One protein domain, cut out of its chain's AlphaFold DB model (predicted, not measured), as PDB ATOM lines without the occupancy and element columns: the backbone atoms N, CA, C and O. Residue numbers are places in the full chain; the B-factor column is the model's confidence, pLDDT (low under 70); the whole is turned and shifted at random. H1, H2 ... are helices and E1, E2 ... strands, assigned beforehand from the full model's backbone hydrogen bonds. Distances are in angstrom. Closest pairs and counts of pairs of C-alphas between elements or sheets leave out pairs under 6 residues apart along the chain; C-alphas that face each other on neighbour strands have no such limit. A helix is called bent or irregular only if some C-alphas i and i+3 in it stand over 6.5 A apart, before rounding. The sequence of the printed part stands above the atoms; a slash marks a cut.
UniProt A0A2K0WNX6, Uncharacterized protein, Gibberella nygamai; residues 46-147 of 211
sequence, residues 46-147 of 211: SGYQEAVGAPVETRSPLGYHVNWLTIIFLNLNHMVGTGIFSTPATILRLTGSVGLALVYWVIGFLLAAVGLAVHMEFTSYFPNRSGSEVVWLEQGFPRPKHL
ATOM      1  N   SER A  46      25.329   4.772  -5.942       67.25
ATOM      2  CA  SER A  46      26.652   5.271  -6.319       67.25
ATOM      3  C   SER A  46      27.674   4.795  -5.295       67.25
ATOM      4  O   SER A  46      27.491   5.028  -4.101       67.25
ATOM      5  N   GLY A  47      28.758   4.172  -5.745       69.38
ATOM      6  CA  GLY A  47      29.848   3.747  -4.867       69.38
ATOM      7  C   GLY A  47      31.203   3.857  -5.550       69.38
ATOM      8  O   GLY A  47      31.287   3.959  -6.775       69.38
ATOM      9  N   TYR A  48      32.257   3.854  -4.740       69.44
ATOM     10  CA  TYR A  48      33.632   3.743  -5.210       69.44
ATOM     11  C   TYR A  48      33.984   2.259  -5.293       69.44
ATOM     12  O   TYR A  48      33.894   1.549  -4.293       69.44
ATOM     13  N   GLN A  49      34.369   1.780  -6.473       75.00
ATOM     14  CA  GLN A  49      34.834   0.407  -6.661       75.00
ATOM     15  C   GLN A  49      36.207   0.402  -7.311       75.00
ATOM     16  O   GLN A  49      36.477   1.195  -8.205       75.00
ATOM     17  N   GLU A  50      37.082  -0.502  -6.876       73.75
ATOM     18  CA  GLU A  50      38.383  -0.662  -7.518       73.75
ATOM     19  C   GLU A  50      38.219  -1.117  -8.978       73.75
ATOM     20  O   GLU A  50      37.474  -2.055  -9.274       73.75
ATOM     21  N   ALA A  51      38.944  -0.461  -9.886       71.06
ATOM     22  CA  ALA A  51      38.904  -0.675 -11.330       71.06
ATOM     23  C   ALA A  51      39.394  -2.070 -11.759       71.06
ATOM     24  O   ALA A  51      39.099  -2.515 -12.865       71.06
ATOM     25  N   VAL A  52      40.183  -2.734 -10.908       73.69
ATOM     26  CA  VAL A  52      40.771  -4.057 -11.168       73.69
ATOM     27  C   VAL A  52      39.815  -5.199 -10.802       73.69
ATOM     28  O   VAL A  52      39.976  -6.300 -11.329       73.69
ATOM     29  N   GLY A  53      38.847  -4.947  -9.916       72.06
ATOM     30  CA  GLY A  53      37.838  -5.926  -9.519       72.06
ATOM     31  C   GLY A  53      36.669  -6.026 -10.510       72.06
ATOM     32  O   GLY A  53      36.720  -5.524 -11.633       72.06
ATOM     33  N   ALA A  54      35.584  -6.652 -10.069       73.50
ATOM     34  CA  ALA A  54      34.299  -6.685 -10.741       73.50
ATOM     35  C   ALA A  54      33.824  -5.261 -11.135       73.50
ATOM     36  O   ALA A  54      33.576  -4.427 -10.259       73.50
ATOM     37  N   PRO A  55      33.632  -4.965 -12.441       73.44
ATOM     38  CA  PRO A  55      33.078  -3.685 -12.891       73.44
ATOM     39  C   PRO A  55      31.675  -3.408 -12.343       73.44
ATOM     40  O   PRO A  55      30.930  -4.343 -12.052       73.44
ATOM     41  N   VAL A  56      31.310  -2.126 -12.257       72.88
ATOM     42  CA  VAL A  56      29.979  -1.653 -11.845       72.88
ATOM     43  C   VAL A  56      28.934  -1.995 -12.912       72.88
ATOM     44  O   VAL A  56      29.157  -1.778 -14.105       72.88
ATOM     45  N   GLU A  57      27.771  -2.512 -12.505       74.06
ATOM     46  CA  GLU A  57      26.679  -2.804 -13.441       74.06
ATOM     47  C   GLU A  57      25.841  -1.553 -13.727       74.06
ATOM     48  O   GLU A  57      24.970  -1.164 -12.947       74.06
ATOM     49  N   THR A  58      26.047  -0.941 -14.894       68.00
ATOM     50  CA  THR A  58      25.234   0.202 -15.354       68.00
ATOM     51  C   THR A  58      23.850  -0.226 -15.867       68.00
ATOM     52  O   THR A  58      22.883   0.524 -15.763       68.00
ATOM     53  N   ARG A  59      23.721  -1.444 -16.410       68.81
ATOM     54  CA  ARG A  59      22.443  -2.041 -16.840       68.81
ATOM     55  C   ARG A  59      22.424  -3.537 -16.536       68.81
ATOM     56  O   ARG A  59      23.191  -4.286 -17.132       68.81
ATOM     57  N   SER A  60      21.495  -3.975 -15.688       68.75
ATOM     58  CA  SER A  60      21.221  -5.402 -15.497       68.75
ATOM     59  C   SER A  60      20.291  -5.929 -16.603       68.75
ATOM     60  O   SER A  60      19.183  -5.406 -16.758       68.75
ATOM     61  N   PRO A  61      20.681  -6.978 -17.353       67.50
ATOM     62  CA  PRO A  61      19.814  -7.605 -18.353       67.50
ATOM     63  C   PRO A  61      18.598  -8.315 -17.733       67.50
ATOM     64  O   PRO A  61      17.584  -8.485 -18.409       67.50
ATOM     65  N   LEU A  62      18.673  -8.691 -16.449       69.75
ATOM     66  CA  LEU A  62      17.568  -9.311 -15.706       69.75
ATOM     67  C   LEU A  62      16.615  -8.275 -15.076       69.75
ATOM     68  O   LEU A  62      15.522  -8.631 -14.640       69.75
ATOM     69  N   GLY A  63      16.988  -6.991 -15.091       67.75
ATOM     70  CA  GLY A  63      16.212  -5.897 -14.512       67.75
ATOM     71  C   GLY A  63      16.254  -5.852 -12.979       67.75
ATOM     72  O   GLY A  63      16.618  -6.812 -12.311       67.75
ATOM     73  N   TYR A  64      15.853  -4.708 -12.416       69.69
ATOM     74  CA  TYR A  64      15.861  -4.445 -10.967       69.69
ATOM     75  C   TYR A  64      14.453  -4.498 -10.338       69.69
ATOM     76  O   TYR A  64      14.211  -3.929  -9.280       69.69
ATOM     77  N   HIS A  65      13.497  -5.164 -10.989       72.00
ATOM     78  CA  HIS A  65      12.060  -5.036 -10.695       72.00
ATOM     79  C   HIS A  65      11.502  -6.085  -9.714       72.00
ATOM     80  O   HIS A  65      10.316  -6.409  -9.768       72.00
ATOM     81  N   VAL A  66      12.325  -6.652  -8.828       79.94
ATOM     82  CA  VAL A  66      11.855  -7.683  -7.887       79.94
ATOM     83  C   VAL A  66      11.412  -7.031  -6.579       79.94
ATOM     84  O   VAL A  66      12.197  -6.371  -5.905       79.94
ATOM     85  N   ASN A  67      10.147  -7.225  -6.206       87.88
ATOM     86  CA  ASN A  67       9.605  -6.698  -4.956       87.88
ATOM     87  C   ASN A  67      10.201  -7.435  -3.740       87.88
ATOM     88  O   ASN A  67      10.419  -8.646  -3.794       87.88
ATOM     89  N   TRP A  68      10.391  -6.739  -2.615       87.38
ATOM     90  CA  TRP A  68      10.962  -7.303  -1.382       87.38
ATOM     91  C   TRP A  68      10.182  -8.527  -0.881       87.38
ATOM     92  O   TRP A  68      10.769  -9.515  -0.446       87.38
ATOM     93  N   LEU A  69       8.854  -8.498  -1.014       92.06
ATOM     94  CA  LEU A  69       7.985  -9.603  -0.625       92.06
ATOM     95  C   LEU A  69       8.235 -10.839  -1.501       92.06
ATOM     96  O   LEU A  69       8.346 -11.951  -0.990       92.06
ATOM     97  N   THR A  70       8.400 -10.646  -2.812       90.50
ATOM     98  CA  THR A  70       8.764 -11.720  -3.745       90.50
ATOM     99  C   THR A  70      10.124 -12.317  -3.391       90.50
ATOM    100  O   THR A  70      10.268 -13.537  -3.414       90.50
ATOM    101  N   ILE A  71      11.097 -11.485  -3.003       88.69
ATOM    102  CA  ILE A  71      12.432 -11.936  -2.581       88.69
ATOM    103  C   ILE A  71      12.335 -12.836  -1.343       88.69
ATOM    104  O   ILE A  71      12.966 -13.895  -1.315       88.69
ATOM    105  N   ILE A  72      11.524 -12.467  -0.346       91.19
ATOM    106  CA  ILE A  72      11.325 -13.285   0.861       91.19
ATOM    107  C   ILE A  72      10.726 -14.643   0.501       91.19
ATOM    108  O   ILE A  72      11.278 -15.674   0.881       91.19
ATOM    109  N   PHE A  73       9.627 -14.667  -0.256       92.19
ATOM    110  CA  PHE A  73       8.978 -15.929  -0.616       92.19
ATOM    111  C   PHE A  73       9.863 -16.821  -1.491       92.19
ATOM    112  O   PHE A  73       9.867 -18.037  -1.300       92.19
ATOM    113  N   LEU A  74      10.652 -16.235  -2.395       90.38
ATOM    114  CA  LEU A  74      11.608 -16.979  -3.211       90.38
ATOM    115  C   LEU A  74      12.695 -17.638  -2.346       90.38
ATOM    116  O   LEU A  74      12.990 -18.818  -2.524       90.38
ATOM    117  N   ASN A  75      13.244 -16.905  -1.372       89.56
ATOM    118  CA  ASN A  75      14.246 -17.445  -0.448       89.56
ATOM    119  C   ASN A  75      13.665 -18.538   0.458       89.56
ATOM    120  O   ASN A  75      14.281 -19.591   0.611       89.56
ATOM    121  N   LEU A  76      12.464 -18.331   1.010       90.19
ATOM    122  CA  LEU A  76      11.787 -19.346   1.823       90.19
ATOM    123  C   LEU A  76      11.520 -20.624   1.021       90.19
ATOM    124  O   LEU A  76      11.751 -21.721   1.525       90.19
ATOM    125  N   ASN A  77      11.089 -20.493  -0.236       89.88
ATOM    126  CA  ASN A  77      10.887 -21.641  -1.114       89.88
ATOM    127  C   ASN A  77      12.197 -22.396  -1.389       89.88
ATOM    128  O   ASN A  77      12.202 -23.623  -1.360       89.88
ATOM    129  N   HIS A  78      13.304 -21.680  -1.589       85.19
ATOM    130  CA  HIS A  78      14.611 -22.295  -1.817       85.19
ATOM    131  C   HIS A  78      15.179 -22.986  -0.563       85.19
ATOM    132  O   HIS A  78      15.835 -24.022  -0.668       85.19
ATOM    133  N   MET A  79      14.919 -22.444   0.633       86.69
ATOM    134  CA  MET A  79      15.380 -23.020   1.904       86.69
ATOM    135  C   MET A  79      14.611 -24.288   2.302       86.69
ATOM    136  O   MET A  79      15.195 -25.214   2.872       86.69
ATOM    137  N   VAL A  80      13.306 -24.354   2.015       85.81
ATOM    138  CA  VAL A  80      12.471 -25.519   2.341       85.81
ATOM    139  C   VAL A  80      12.687 -26.626   1.302       85.81
ATOM    140  O   VAL A  80      11.942 -26.770   0.336       85.81
ATOM    141  N   GLY A  81      13.735 -27.424   1.512       78.81
ATOM    142  CA  GLY A  81      14.068 -28.593   0.693       78.81
ATOM    143  C   GLY A  81      13.706 -29.934   1.341       78.81
ATOM    144  O   GLY A  81      13.132 -30.007   2.426       78.81
ATOM    145  N   THR A  82      14.119 -31.033   0.703       77.25
ATOM    146  CA  THR A  82      13.878 -32.411   1.192       77.25
ATOM    147  C   THR A  82      14.479 -32.683   2.579       77.25
ATOM    148  O   THR A  82      13.965 -33.520   3.325       77.25
ATOM    149  N   GLY A  83      15.517 -31.927   2.958       77.25
ATOM    150  CA  GLY A  83      16.213 -32.038   4.237       77.25
ATOM    151  C   GLY A  83      15.313 -31.865   5.462       77.25
ATOM    152  O   GLY A  83      15.548 -32.524   6.474       77.25
ATOM    153  N   ILE A  84      14.245 -31.060   5.381       83.06
ATOM    154  CA  ILE A  84      13.317 -30.892   6.513       83.06
ATOM    155  C   ILE A  84      12.522 -32.170   6.813       83.06
ATOM    156  O   ILE A  84      12.113 -32.383   7.947       83.06
ATOM    157  N   PHE A  85      12.346 -33.053   5.827       78.06
ATOM    158  CA  PHE A  85      11.612 -34.309   5.991       78.06
ATOM    159  C   PHE A  85      12.527 -35.486   6.352       78.06
ATOM    160  O   PHE A  85      12.103 -36.405   7.050       78.06
ATOM    161  N   SER A  86      13.785 -35.472   5.904       74.62
ATOM    162  CA  SER A  86      14.721 -36.593   6.091       74.62
ATOM    163  C   SER A  86      15.647 -36.449   7.303       74.62
ATOM    164  O   SER A  86      16.029 -37.441   7.933       74.62
ATOM    165  N   THR A  87      16.039 -35.221   7.637       82.69
ATOM    166  CA  THR A  87      17.100 -34.959   8.617       82.69
ATOM    167  C   THR A  87      16.624 -34.998  10.078       82.69
ATOM    168  O   THR A  87      17.343 -35.589  10.889       82.69
ATOM    169  N   PRO A  88      15.426 -34.495  10.464       84.75
ATOM    170  CA  PRO A  88      15.012 -34.498  11.871       84.75
ATOM    171  C   PRO A  88      14.909 -35.904  12.473       84.75
ATOM    172  O   PRO A  88      15.383 -36.140  13.583       84.75
ATOM    173  N   ALA A  89      14.343 -36.858  11.725       84.81
ATOM    174  CA  ALA A  89      14.214 -38.247  12.167       84.81
ATOM    175  C   ALA A  89      15.586 -38.907  12.386       84.81
ATOM    176  O   ALA A  89      15.775 -39.670  13.332       84.81
ATOM    177  N   THR A  90      16.560 -38.574  11.534       85.94
ATOM    178  CA  THR A  90      17.933 -39.077  11.645       85.94
ATOM    179  C   THR A  90      18.629 -38.505  12.877       85.94
ATOM    180  O   THR A  90      19.209 -39.270  13.645       85.94
ATOM    181  N   ILE A  91      18.514 -37.194  13.116       88.25
ATOM    182  CA  ILE A  91      19.072 -36.545  14.311       88.25
ATOM    183  C   ILE A  91      18.467 -37.172  15.566       88.25
ATOM    184  O   ILE A  91      19.208 -37.627  16.432       88.25
ATOM    185  N   LEU A  92      17.139 -37.284  15.653       89.38
ATOM    186  CA  LEU A  92      16.491 -37.862  16.831       89.38
ATOM    187  C   LEU A  92      16.956 -39.301  17.095       89.38
ATOM    188  O   LEU A  92      17.273 -39.641  18.235       89.38
ATOM    189  N   ARG A  93      17.065 -40.125  16.045       89.50
ATOM    190  CA  ARG A  93      17.540 -41.511  16.165       89.50
ATOM    191  C   ARG A  93      18.987 -41.600  16.654       89.50
ATOM    192  O   ARG A  93      19.295 -42.490  17.435       89.50
ATOM    193  N   LEU A  94      19.863 -40.708  16.192       89.88
ATOM    194  CA  LEU A  94      21.271 -40.681  16.607       89.88
ATOM    195  C   LEU A  94      21.454 -40.121  18.019       89.88
ATOM    196  O   LEU A  94      22.358 -40.538  18.733       89.88
ATOM    197  N   THR A  95      20.600 -39.183  18.417       90.69
ATOM    198  CA  THR A  95      20.736 -38.485  19.696       90.69
ATOM    199  C   THR A  95      20.046 -39.228  20.843       90.69
ATOM    200  O   THR A  95      20.401 -39.041  22.003       90.69
ATOM    201  N   GLY A  96      19.020 -40.037  20.550       88.69
ATOM    202  CA  GLY A  96      18.258 -40.810  21.541       88.69
ATOM    203  C   GLY A  96      17.389 -39.977  22.498       88.69
ATOM    204  O   GLY A  96      16.591 -40.539  23.240       88.69
ATOM    205  N   SER A  97      17.504 -38.644  22.470       91.75
ATOM    206  CA  SER A  97      16.770 -37.705  23.319       91.75
ATOM    207  C   SER A  97      16.203 -36.545  22.503       91.75
ATOM    208  O   SER A  97      16.918 -35.903  21.730       91.75
ATOM    209  N   VAL A  98      14.921 -36.241  22.724       91.25
ATOM    210  CA  VAL A  98      14.213 -35.127  22.071       91.25
ATOM    211  C   VAL A  98      14.811 -33.779  22.479       91.25
ATOM    212  O   VAL A  98      14.995 -32.910  21.630       91.25
ATOM    213  N   GLY A  99      15.166 -33.611  23.758       90.44
ATOM    214  CA  GLY A  99      15.734 -32.356  24.257       90.44
ATOM    215  C   GLY A  99      17.078 -32.036  23.606       90.44
ATOM    216  O   GLY A  99      17.296 -30.919  23.146       90.44
ATOM    217  N   LEU A 100      17.949 -33.039  23.482       90.44
ATOM    218  CA  LEU A 100      19.266 -32.864  22.869       90.44
ATOM    219  C   LEU A 100      19.145 -32.639  21.347       90.44
ATOM    220  O   LEU A 100      19.849 -31.796  20.794       90.44
ATOM    221  N   ALA A 101      18.181 -33.287  20.683       90.25
ATOM    222  CA  ALA A 101      17.874 -33.012  19.279       90.25
ATOM    223  C   ALA A 101      17.438 -31.549  19.045       90.25
ATOM    224  O   ALA A 101      17.878 -30.932  18.076       90.25
ATOM    225  N   LEU A 102      16.625 -30.966  19.936       91.00
ATOM    226  CA  LEU A 102      16.219 -29.554  19.850       91.00
ATOM    227  C   LEU A 102      17.380 -28.581  20.108       91.00
ATOM    228  O   LEU A 102      17.452 -27.539  19.460       91.00
ATOM    229  N   VAL A 103      18.326 -28.924  20.988       93.75
ATOM    230  CA  VAL A 103      19.537 -28.110  21.199       93.75
ATOM    231  C   VAL A 103      20.370 -28.019  19.916       93.75
ATOM    232  O   VAL A 103      20.798 -26.928  19.546       93.75
ATOM    233  N   TYR A 104      20.540 -29.125  19.181       91.00
ATOM    234  CA  TYR A 104      21.238 -29.096  17.890       91.00
ATOM    235  C   TYR A 104      20.541 -28.217  16.847       91.00
ATOM    236  O   TYR A 104      21.217 -27.549  16.064       91.00
ATOM    237  N   TRP A 105      19.208 -28.161  16.862       90.25
ATOM    238  CA  TRP A 105      18.455 -27.233  16.014       90.25
ATOM    239  C   TRP A 105      18.761 -25.771  16.336       90.25
ATOM    240  O   TRP A 105      18.977 -24.979  15.420       90.25
ATOM    241  N   VAL A 106      18.836 -25.419  17.621       93.75
ATOM    242  CA  VAL A 106      19.198 -24.058  18.048       93.75
ATOM    243  C   VAL A 106      20.630 -23.713  17.631       93.75
ATOM    244  O   VAL A 106      20.865 -22.624  17.115       93.75
ATOM    245  N   ILE A 107      21.579 -24.641  17.778       94.31
ATOM    246  CA  ILE A 107      22.963 -24.437  17.315       94.31
ATOM    247  C   ILE A 107      22.996 -24.198  15.798       94.31
ATOM    248  O   ILE A 107      23.650 -23.263  15.337       94.31
ATOM    249  N   GLY A 108      22.253 -24.994  15.022       91.94
ATOM    250  CA  GLY A 108      22.128 -24.807  13.575       91.94
ATOM    251  C   GLY A 108      21.541 -23.443  13.201       91.94
ATOM    252  O   GLY A 108      22.057 -22.782  12.301       91.94
ATOM    253  N   PHE A 109      20.521 -22.983  13.931       92.75
ATOM    254  CA  PHE A 109      19.950 -21.646  13.757       92.75
ATOM    255  C   PHE A 109      20.977 -20.537  14.024       92.75
ATOM    256  O   PHE A 109      21.087 -19.607  13.228       92.75
ATOM    257  N   LEU A 110      21.764 -20.641  15.099       96.69
ATOM    258  CA  LEU A 110      22.796 -19.650  15.417       96.69
ATOM    259  C   LEU A 110      23.889 -19.596  14.343       96.69
ATOM    260  O   LEU A 110      24.274 -18.508  13.921       96.69
ATOM    261  N   LEU A 111      24.348 -20.751  13.852       94.88
ATOM    262  CA  LEU A 111      25.316 -20.808  12.751       94.88
ATOM    263  C   LEU A 111      24.758 -20.173  11.469       94.88
ATOM    264  O   LEU A 111      25.461 -19.413  10.805       94.88
ATOM    265  N   ALA A 112      23.485 -20.428  11.150       93.12
ATOM    266  CA  ALA A 112      22.818 -19.800  10.013       93.12
ATOM    267  C   ALA A 112      22.684 -18.277  10.186       93.12
ATOM    268  O   ALA A 112      22.899 -17.534   9.229       93.12
ATOM    269  N   ALA A 113      22.382 -17.799  11.398       94.81
ATOM    270  CA  ALA A 113      22.280 -16.371  11.700       94.81
ATOM    271  C   ALA A 113      23.627 -15.646  11.548       94.81
ATOM    272  O   ALA A 113      23.673 -14.557  10.976       94.81
ATOM    273  N   VAL A 114      24.728 -16.260  11.992       96.38
ATOM    274  CA  VAL A 114      26.084 -15.720  11.779       96.38
ATOM    275  C   VAL A 114      26.419 -15.676  10.288       96.38
ATOM    276  O   VAL A 114      26.894 -14.654   9.800       96.38
ATOM    277  N   GLY A 115      26.114 -16.745   9.543       91.69
ATOM    278  CA  GLY A 115      26.291 -16.770   8.090       91.69
ATOM    279  C   GLY A 115      25.513 -15.650   7.394       91.69
ATOM    280  O   GLY A 115      26.078 -14.933   6.569       91.69
ATOM    281  N   LEU A 116      24.251 -15.444   7.776       92.12
ATOM    282  CA  LEU A 116      23.418 -14.361   7.256       92.12
ATOM    283  C   LEU A 116      24.006 -12.978   7.565       92.12
ATOM    284  O   LEU A 116      24.007 -12.123   6.684       92.12
ATOM    285  N   ALA A 117      24.527 -12.759   8.775       93.44
ATOM    286  CA  ALA A 117      25.134 -11.486   9.159       93.44
ATOM    287  C   ALA A 117      26.347 -11.135   8.280       93.44
ATOM    288  O   ALA A 117      26.438 -10.013   7.787       93.44
ATOM    289  N   VAL A 118      27.221 -12.111   8.007       91.88
ATOM    290  CA  VAL A 118      28.376 -11.933   7.106       91.88
ATOM    291  C   VAL A 118      27.918 -11.599   5.683       91.88
ATOM    292  O   VAL A 118      28.434 -10.673   5.061       91.88
ATOM    293  N   HIS A 119      26.906 -12.302   5.167       89.56
ATOM    294  CA  HIS A 119      26.357 -12.000   3.842       89.56
ATOM    295  C   HIS A 119      25.729 -10.604   3.798       89.56
ATOM    296  O   HIS A 119      25.872  -9.897   2.804       89.56
ATOM    297  N   MET A 120      25.065 -10.182   4.875       90.12
ATOM    298  CA  MET A 120      24.465  -8.856   4.969       90.12
ATOM    299  C   MET A 120      25.531  -7.753   4.904       90.12
ATOM    300  O   MET A 120      25.357  -6.789   4.157       90.12
ATOM    301  N   GLU A 121      26.662  -7.930   5.589       90.75
ATOM    302  CA  GLU A 121      27.815  -7.028   5.489       90.75
ATOM    303  C   GLU A 121      28.310  -6.905   4.038       90.75
ATOM    304  O   GLU A 121      28.342  -5.797   3.493       90.75
ATOM    305  N   PHE A 122      28.564  -8.029   3.358       86.25
ATOM    306  CA  PHE A 122      28.983  -8.021   1.950       86.25
ATOM    307  C   PHE A 122      27.952  -7.387   1.007       86.25
ATOM    308  O   PHE A 122      28.329  -6.612   0.124       86.25
ATOM    309  N   THR A 123      26.653  -7.650   1.202       85.12
ATOM    310  CA  THR A 123      25.595  -7.038   0.376       85.12
ATOM    311  C   THR A 123      25.558  -5.519   0.523       85.12
ATOM    312  O   THR A 123      25.334  -4.818  -0.462       85.12
ATOM    313  N   SER A 124      25.801  -5.007   1.735       84.88
ATOM    314  CA  SER A 124      25.832  -3.566   1.993       84.88
ATOM    315  C   SER A 124      27.091  -2.891   1.451       84.88
ATOM    316  O   SER A 124      27.027  -1.739   1.026       84.88
ATOM    317  N   TYR A 125      28.217  -3.609   1.430       82.31
ATOM    318  CA  TYR A 125      29.496  -3.075   0.974       82.31
ATOM    319  C   TYR A 125      29.579  -3.005  -0.561       82.31
ATOM    320  O   TYR A 125      30.134  -2.057  -1.114       82.31
ATOM    321  N   PHE A 126      28.972  -3.971  -1.264       81.31
ATOM    322  CA  PHE A 126      28.990  -4.053  -2.730       81.31
ATOM    323  C   PHE A 126      27.576  -4.115  -3.350       81.31
ATOM    324  O   PHE A 126      27.198  -5.136  -3.933       81.31
ATOM    325  N   PRO A 127      26.782  -3.025  -3.290       76.12
ATOM    326  CA  PRO A 127      25.405  -3.005  -3.802       76.12
ATOM    327  C   PRO A 127      25.302  -2.820  -5.327       76.12
ATOM    328  O   PRO A 127      24.222  -2.937  -5.906       76.12
ATOM    329  N   ASN A 128      26.409  -2.495  -5.994       72.50
ATOM    330  CA  ASN A 128      26.424  -1.947  -7.354       72.50
ATOM    331  C   ASN A 128      26.517  -3.004  -8.466       72.50
ATOM    332  O   ASN A 128      26.651  -2.652  -9.642       72.50
ATOM    333  N   ARG A 129      26.470  -4.295  -8.114       76.94
ATOM    334  CA  ARG A 129      26.536  -5.394  -9.076       76.94
ATOM    335  C   ARG A 129      25.840  -6.662  -8.590       76.94
ATOM    336  O   ARG A 129      26.040  -7.121  -7.469       76.94
ATOM    337  N   SER A 130      25.069  -7.257  -9.491       74.62
ATOM    338  CA  SER A 130      24.445  -8.566  -9.330       74.62
ATOM    339  C   SER A 130      25.483  -9.674  -9.540       74.62
ATOM    340  O   SER A 130      26.309  -9.609 -10.444       74.62
ATOM    341  N   GLY A 131      25.444 -10.721  -8.715       75.94
ATOM    342  CA  GLY A 131      26.372 -11.859  -8.819       75.94
ATOM    343  C   GLY A 131      26.861 -12.417  -7.483       75.94
ATOM    344  O   GLY A 131      27.591 -13.404  -7.476       75.94
ATOM    345  N   SER A 132      26.397 -11.836  -6.370       84.62
ATOM    346  CA  SER A 132      26.577 -12.363  -5.013       84.62
ATOM    347  C   SER A 132      28.052 -12.659  -4.708       84.62
ATOM    348  O   SER A 132      28.914 -11.827  -4.982       84.62
ATOM    349  N   GLU A 133      28.351 -13.828  -4.154       83.88
ATOM    350  CA  GLU A 133      29.640 -14.173  -3.561       83.88
ATOM    351  C   GLU A 133      30.817 -14.103  -4.542       83.88
ATOM    352  O   GLU A 133      31.889 -13.632  -4.176       83.88
ATOM    353  N   VAL A 134      30.611 -14.450  -5.817       84.50
ATOM    354  CA  VAL A 134      31.654 -14.322  -6.852       84.50
ATOM    355  C   VAL A 134      32.069 -12.861  -7.023       84.50
ATOM    356  O   VAL A 134      33.258 -12.555  -7.050       84.50
ATOM    357  N   VAL A 135      31.089 -11.961  -7.091       84.25
ATOM    358  CA  VAL A 135      31.317 -10.521  -7.266       84.25
ATOM    359  C   VAL A 135      31.904  -9.911  -6.000       84.25
ATOM    360  O   VAL A 135      32.836  -9.116  -6.083       84.25
ATOM    361  N   TRP A 136      31.400 -10.295  -4.824       85.75
ATOM    362  CA  TRP A 136      31.912  -9.789  -3.550       85.75
ATOM    363  C   TRP A 136      33.370 -10.186  -3.329       85.75
ATOM    364  O   TRP A 136      34.168  -9.357  -2.904       85.75
ATOM    365  N   LEU A 137      33.737 -11.426  -3.663       84.69
ATOM    366  CA  LEU A 137      35.112 -11.908  -3.536       84.69
ATOM    367  C   LEU A 137      36.045 -11.286  -4.576       84.69
ATOM    368  O   LEU A 137      37.194 -10.992  -4.258       84.69
ATOM    369  N   GLU A 138      35.566 -11.053  -5.799       84.25
ATOM    370  CA  GLU A 138      36.338 -10.355  -6.831       84.25
ATOM    371  C   GLU A 138      36.619  -8.894  -6.443       84.25
ATOM    372  O   GLU A 138      37.691  -8.374  -6.753       84.25
ATOM    373  N   GLN A 139      35.697  -8.262  -5.711       80.44
ATOM    374  CA  GLN A 139      35.849  -6.882  -5.256       80.44
ATOM    375  C   GLN A 139      36.592  -6.729  -3.933       80.44
ATOM    376  O   GLN A 139      37.333  -5.764  -3.762       80.44
ATOM    377  N   GLY A 140      36.409  -7.664  -3.002       82.12
ATOM    378  CA  GLY A 140      37.117  -7.675  -1.724       82.12
ATOM    379  C   GLY A 140      38.575  -8.119  -1.855       82.12
ATOM    380  O   GLY A 140      39.426  -7.644  -1.107       82.12
ATOM    381  N   PHE A 141      38.878  -8.992  -2.825       80.44
ATOM    382  CA  PHE A 141      40.221  -9.541  -3.035       80.44
ATOM    383  C   PHE A 141      40.656  -9.497  -4.515       80.44
ATOM    384  O   PHE A 141      40.796 -10.539  -5.164       80.44
ATOM    385  N   PRO A 142      40.933  -8.300  -5.063       72.56
ATOM    386  CA  PRO A 142      41.241  -8.115  -6.485       72.56
ATOM    387  C   PRO A 142      42.631  -8.625  -6.897       72.56
ATOM    388  O   PRO A 142      42.899  -8.846  -8.082       72.56
ATOM    389  N   ARG A 143      43.542  -8.832  -5.937       81.00
ATOM    390  CA  ARG A 143      44.898  -9.344  -6.174       81.00
ATOM    391  C   ARG A 143      45.167 -10.535  -5.241       81.00
ATOM    392  O   ARG A 143      45.121 -10.339  -4.028       81.00
ATOM    393  N   PRO A 144      45.506 -11.738  -5.749       79.44
ATOM    394  CA  PRO A 144      45.611 -12.161  -7.153       79.44
ATOM    395  C   PRO A 144      44.244 -12.374  -7.830       79.44
ATOM    396  O   PRO A 144      43.313 -12.904  -7.224       79.44
ATOM    397  N   LYS A 145      44.144 -11.996  -9.112       73.69
ATOM    398  CA  LYS A 145      42.881 -12.004  -9.873       73.69
ATOM    399  C   LYS A 145      42.213 -13.383  -9.865       73.69
ATOM    400  O   LYS A 145      42.849 -14.384 -10.185       73.69
ATOM    401  N   HIS A 146      40.922 -13.407  -9.533       77.25
ATOM    402  CA  HIS A 146      40.028 -14.575  -9.534       77.25
ATOM    403  C   HIS A 146      40.396 -15.745  -8.608       77.25
ATOM    404  O   HIS A 146      39.681 -16.743  -8.607       77.25
ATOM    405  N   LEU A 147      41.434 -15.648  -7.771       82.94
ATOM    406  CA  LEU A 147      41.833 -16.772  -6.919       82.94
ATOM    407  C   LEU A 147      40.746 -17.152  -5.905       82.94
ATOM    408  O   LEU A 147      40.377 -18.320  -5.815       82.94
TER     409      LEU A 147
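This is residues 46 to 147 of the 211 residues of an uncharacterized protein of Gibberella nygamai (UniProt A0A2K0WNX6). The model is a loose, open frame of helices: the long helix H3 makes one side, and H1 and H2, one after the other, make the other side, with an empty gap between H1 and H3. H2 meets H3 in a corner at one end of the frame; at the other end lie the short helix H4, the single strand E1 and a long stretch with no named element, residues 51 to 67, which leads to H1. The printed part has 102 residues, with four named helices and one named strand in the order E1, H1, H2, H3, H4, and the class is mostly helix. It is only just loose, close to extended, with a radius of gyration of the C-alphas of 19.0 A, and only just flat, with spans of 56 by 33 by 18 A.

H3, residues 98 to 125, is the longest helix. H2, residues 83 to 95, touches H3 only at the corner by their link: H2 touches H3 with residues 91 to 95 alone, and H3 touches H2 with residues 98 to 101 alone. Their closest C-alphas, those of Leu 92 and Ala 101, are 5.6 A apart, and the two run opposite ways at a steep tilt of 46 degrees. H4, residues 132 to 140, and H3 only just touch, with 3 pairs of C-alphas within 8 A, and H3 touches H4 with residues 122 to 123 alone. The closest C-alphas there, those of Phe 122 and Trp 136, are 6.5 A apart, and the two helices run the same way at a steep tilt of 54 degrees. E1, residues 46 to 50, pairs with no named strand; its closest C-alpha to H4 is that of Glu 50, 7.1 A from that of Gln 139. H1, residues 68 to 79, touches no helix and is apart from H2, H3 and H4, and also from E1. Every O i to N i+4 pair is within hydrogen-bond range in H1, H3 and H4; in H2 it is 6 of 9.

H3 runs 41.3 A from C-alpha 98 at (14.213, -35.127, 22.071) to C-alpha 125 at (29.496, -3.075, 0.974). H2 measures 17.3 A from its first to its last C-alpha and is only just irregular: C-alphas 85 and 88 are 6.8 A apart. H1 measures 16.7 A and H4 12.0 A. E1 begins at C-alpha 46, at (26.652, 5.271, -6.319), and measures 13.2 A.

The two C-alphas farthest apart are those of Ala 51 and Gly 96, at 55.8 A. Residues 65 to 87, of which 68 to 79 belong to H1 and 83 to 87 to H2, stand free, as do residues 106 to 118 of H3. The link from E1 to H1 is long, 17 residues; H1 to H2 and H2 to H3 are tight links, and H3 to H4 is a short one. The printed part has no cut. The mean pLDDT of the printed part is 83.3, and residues 46 to 48 and 58 to 64 are under 70.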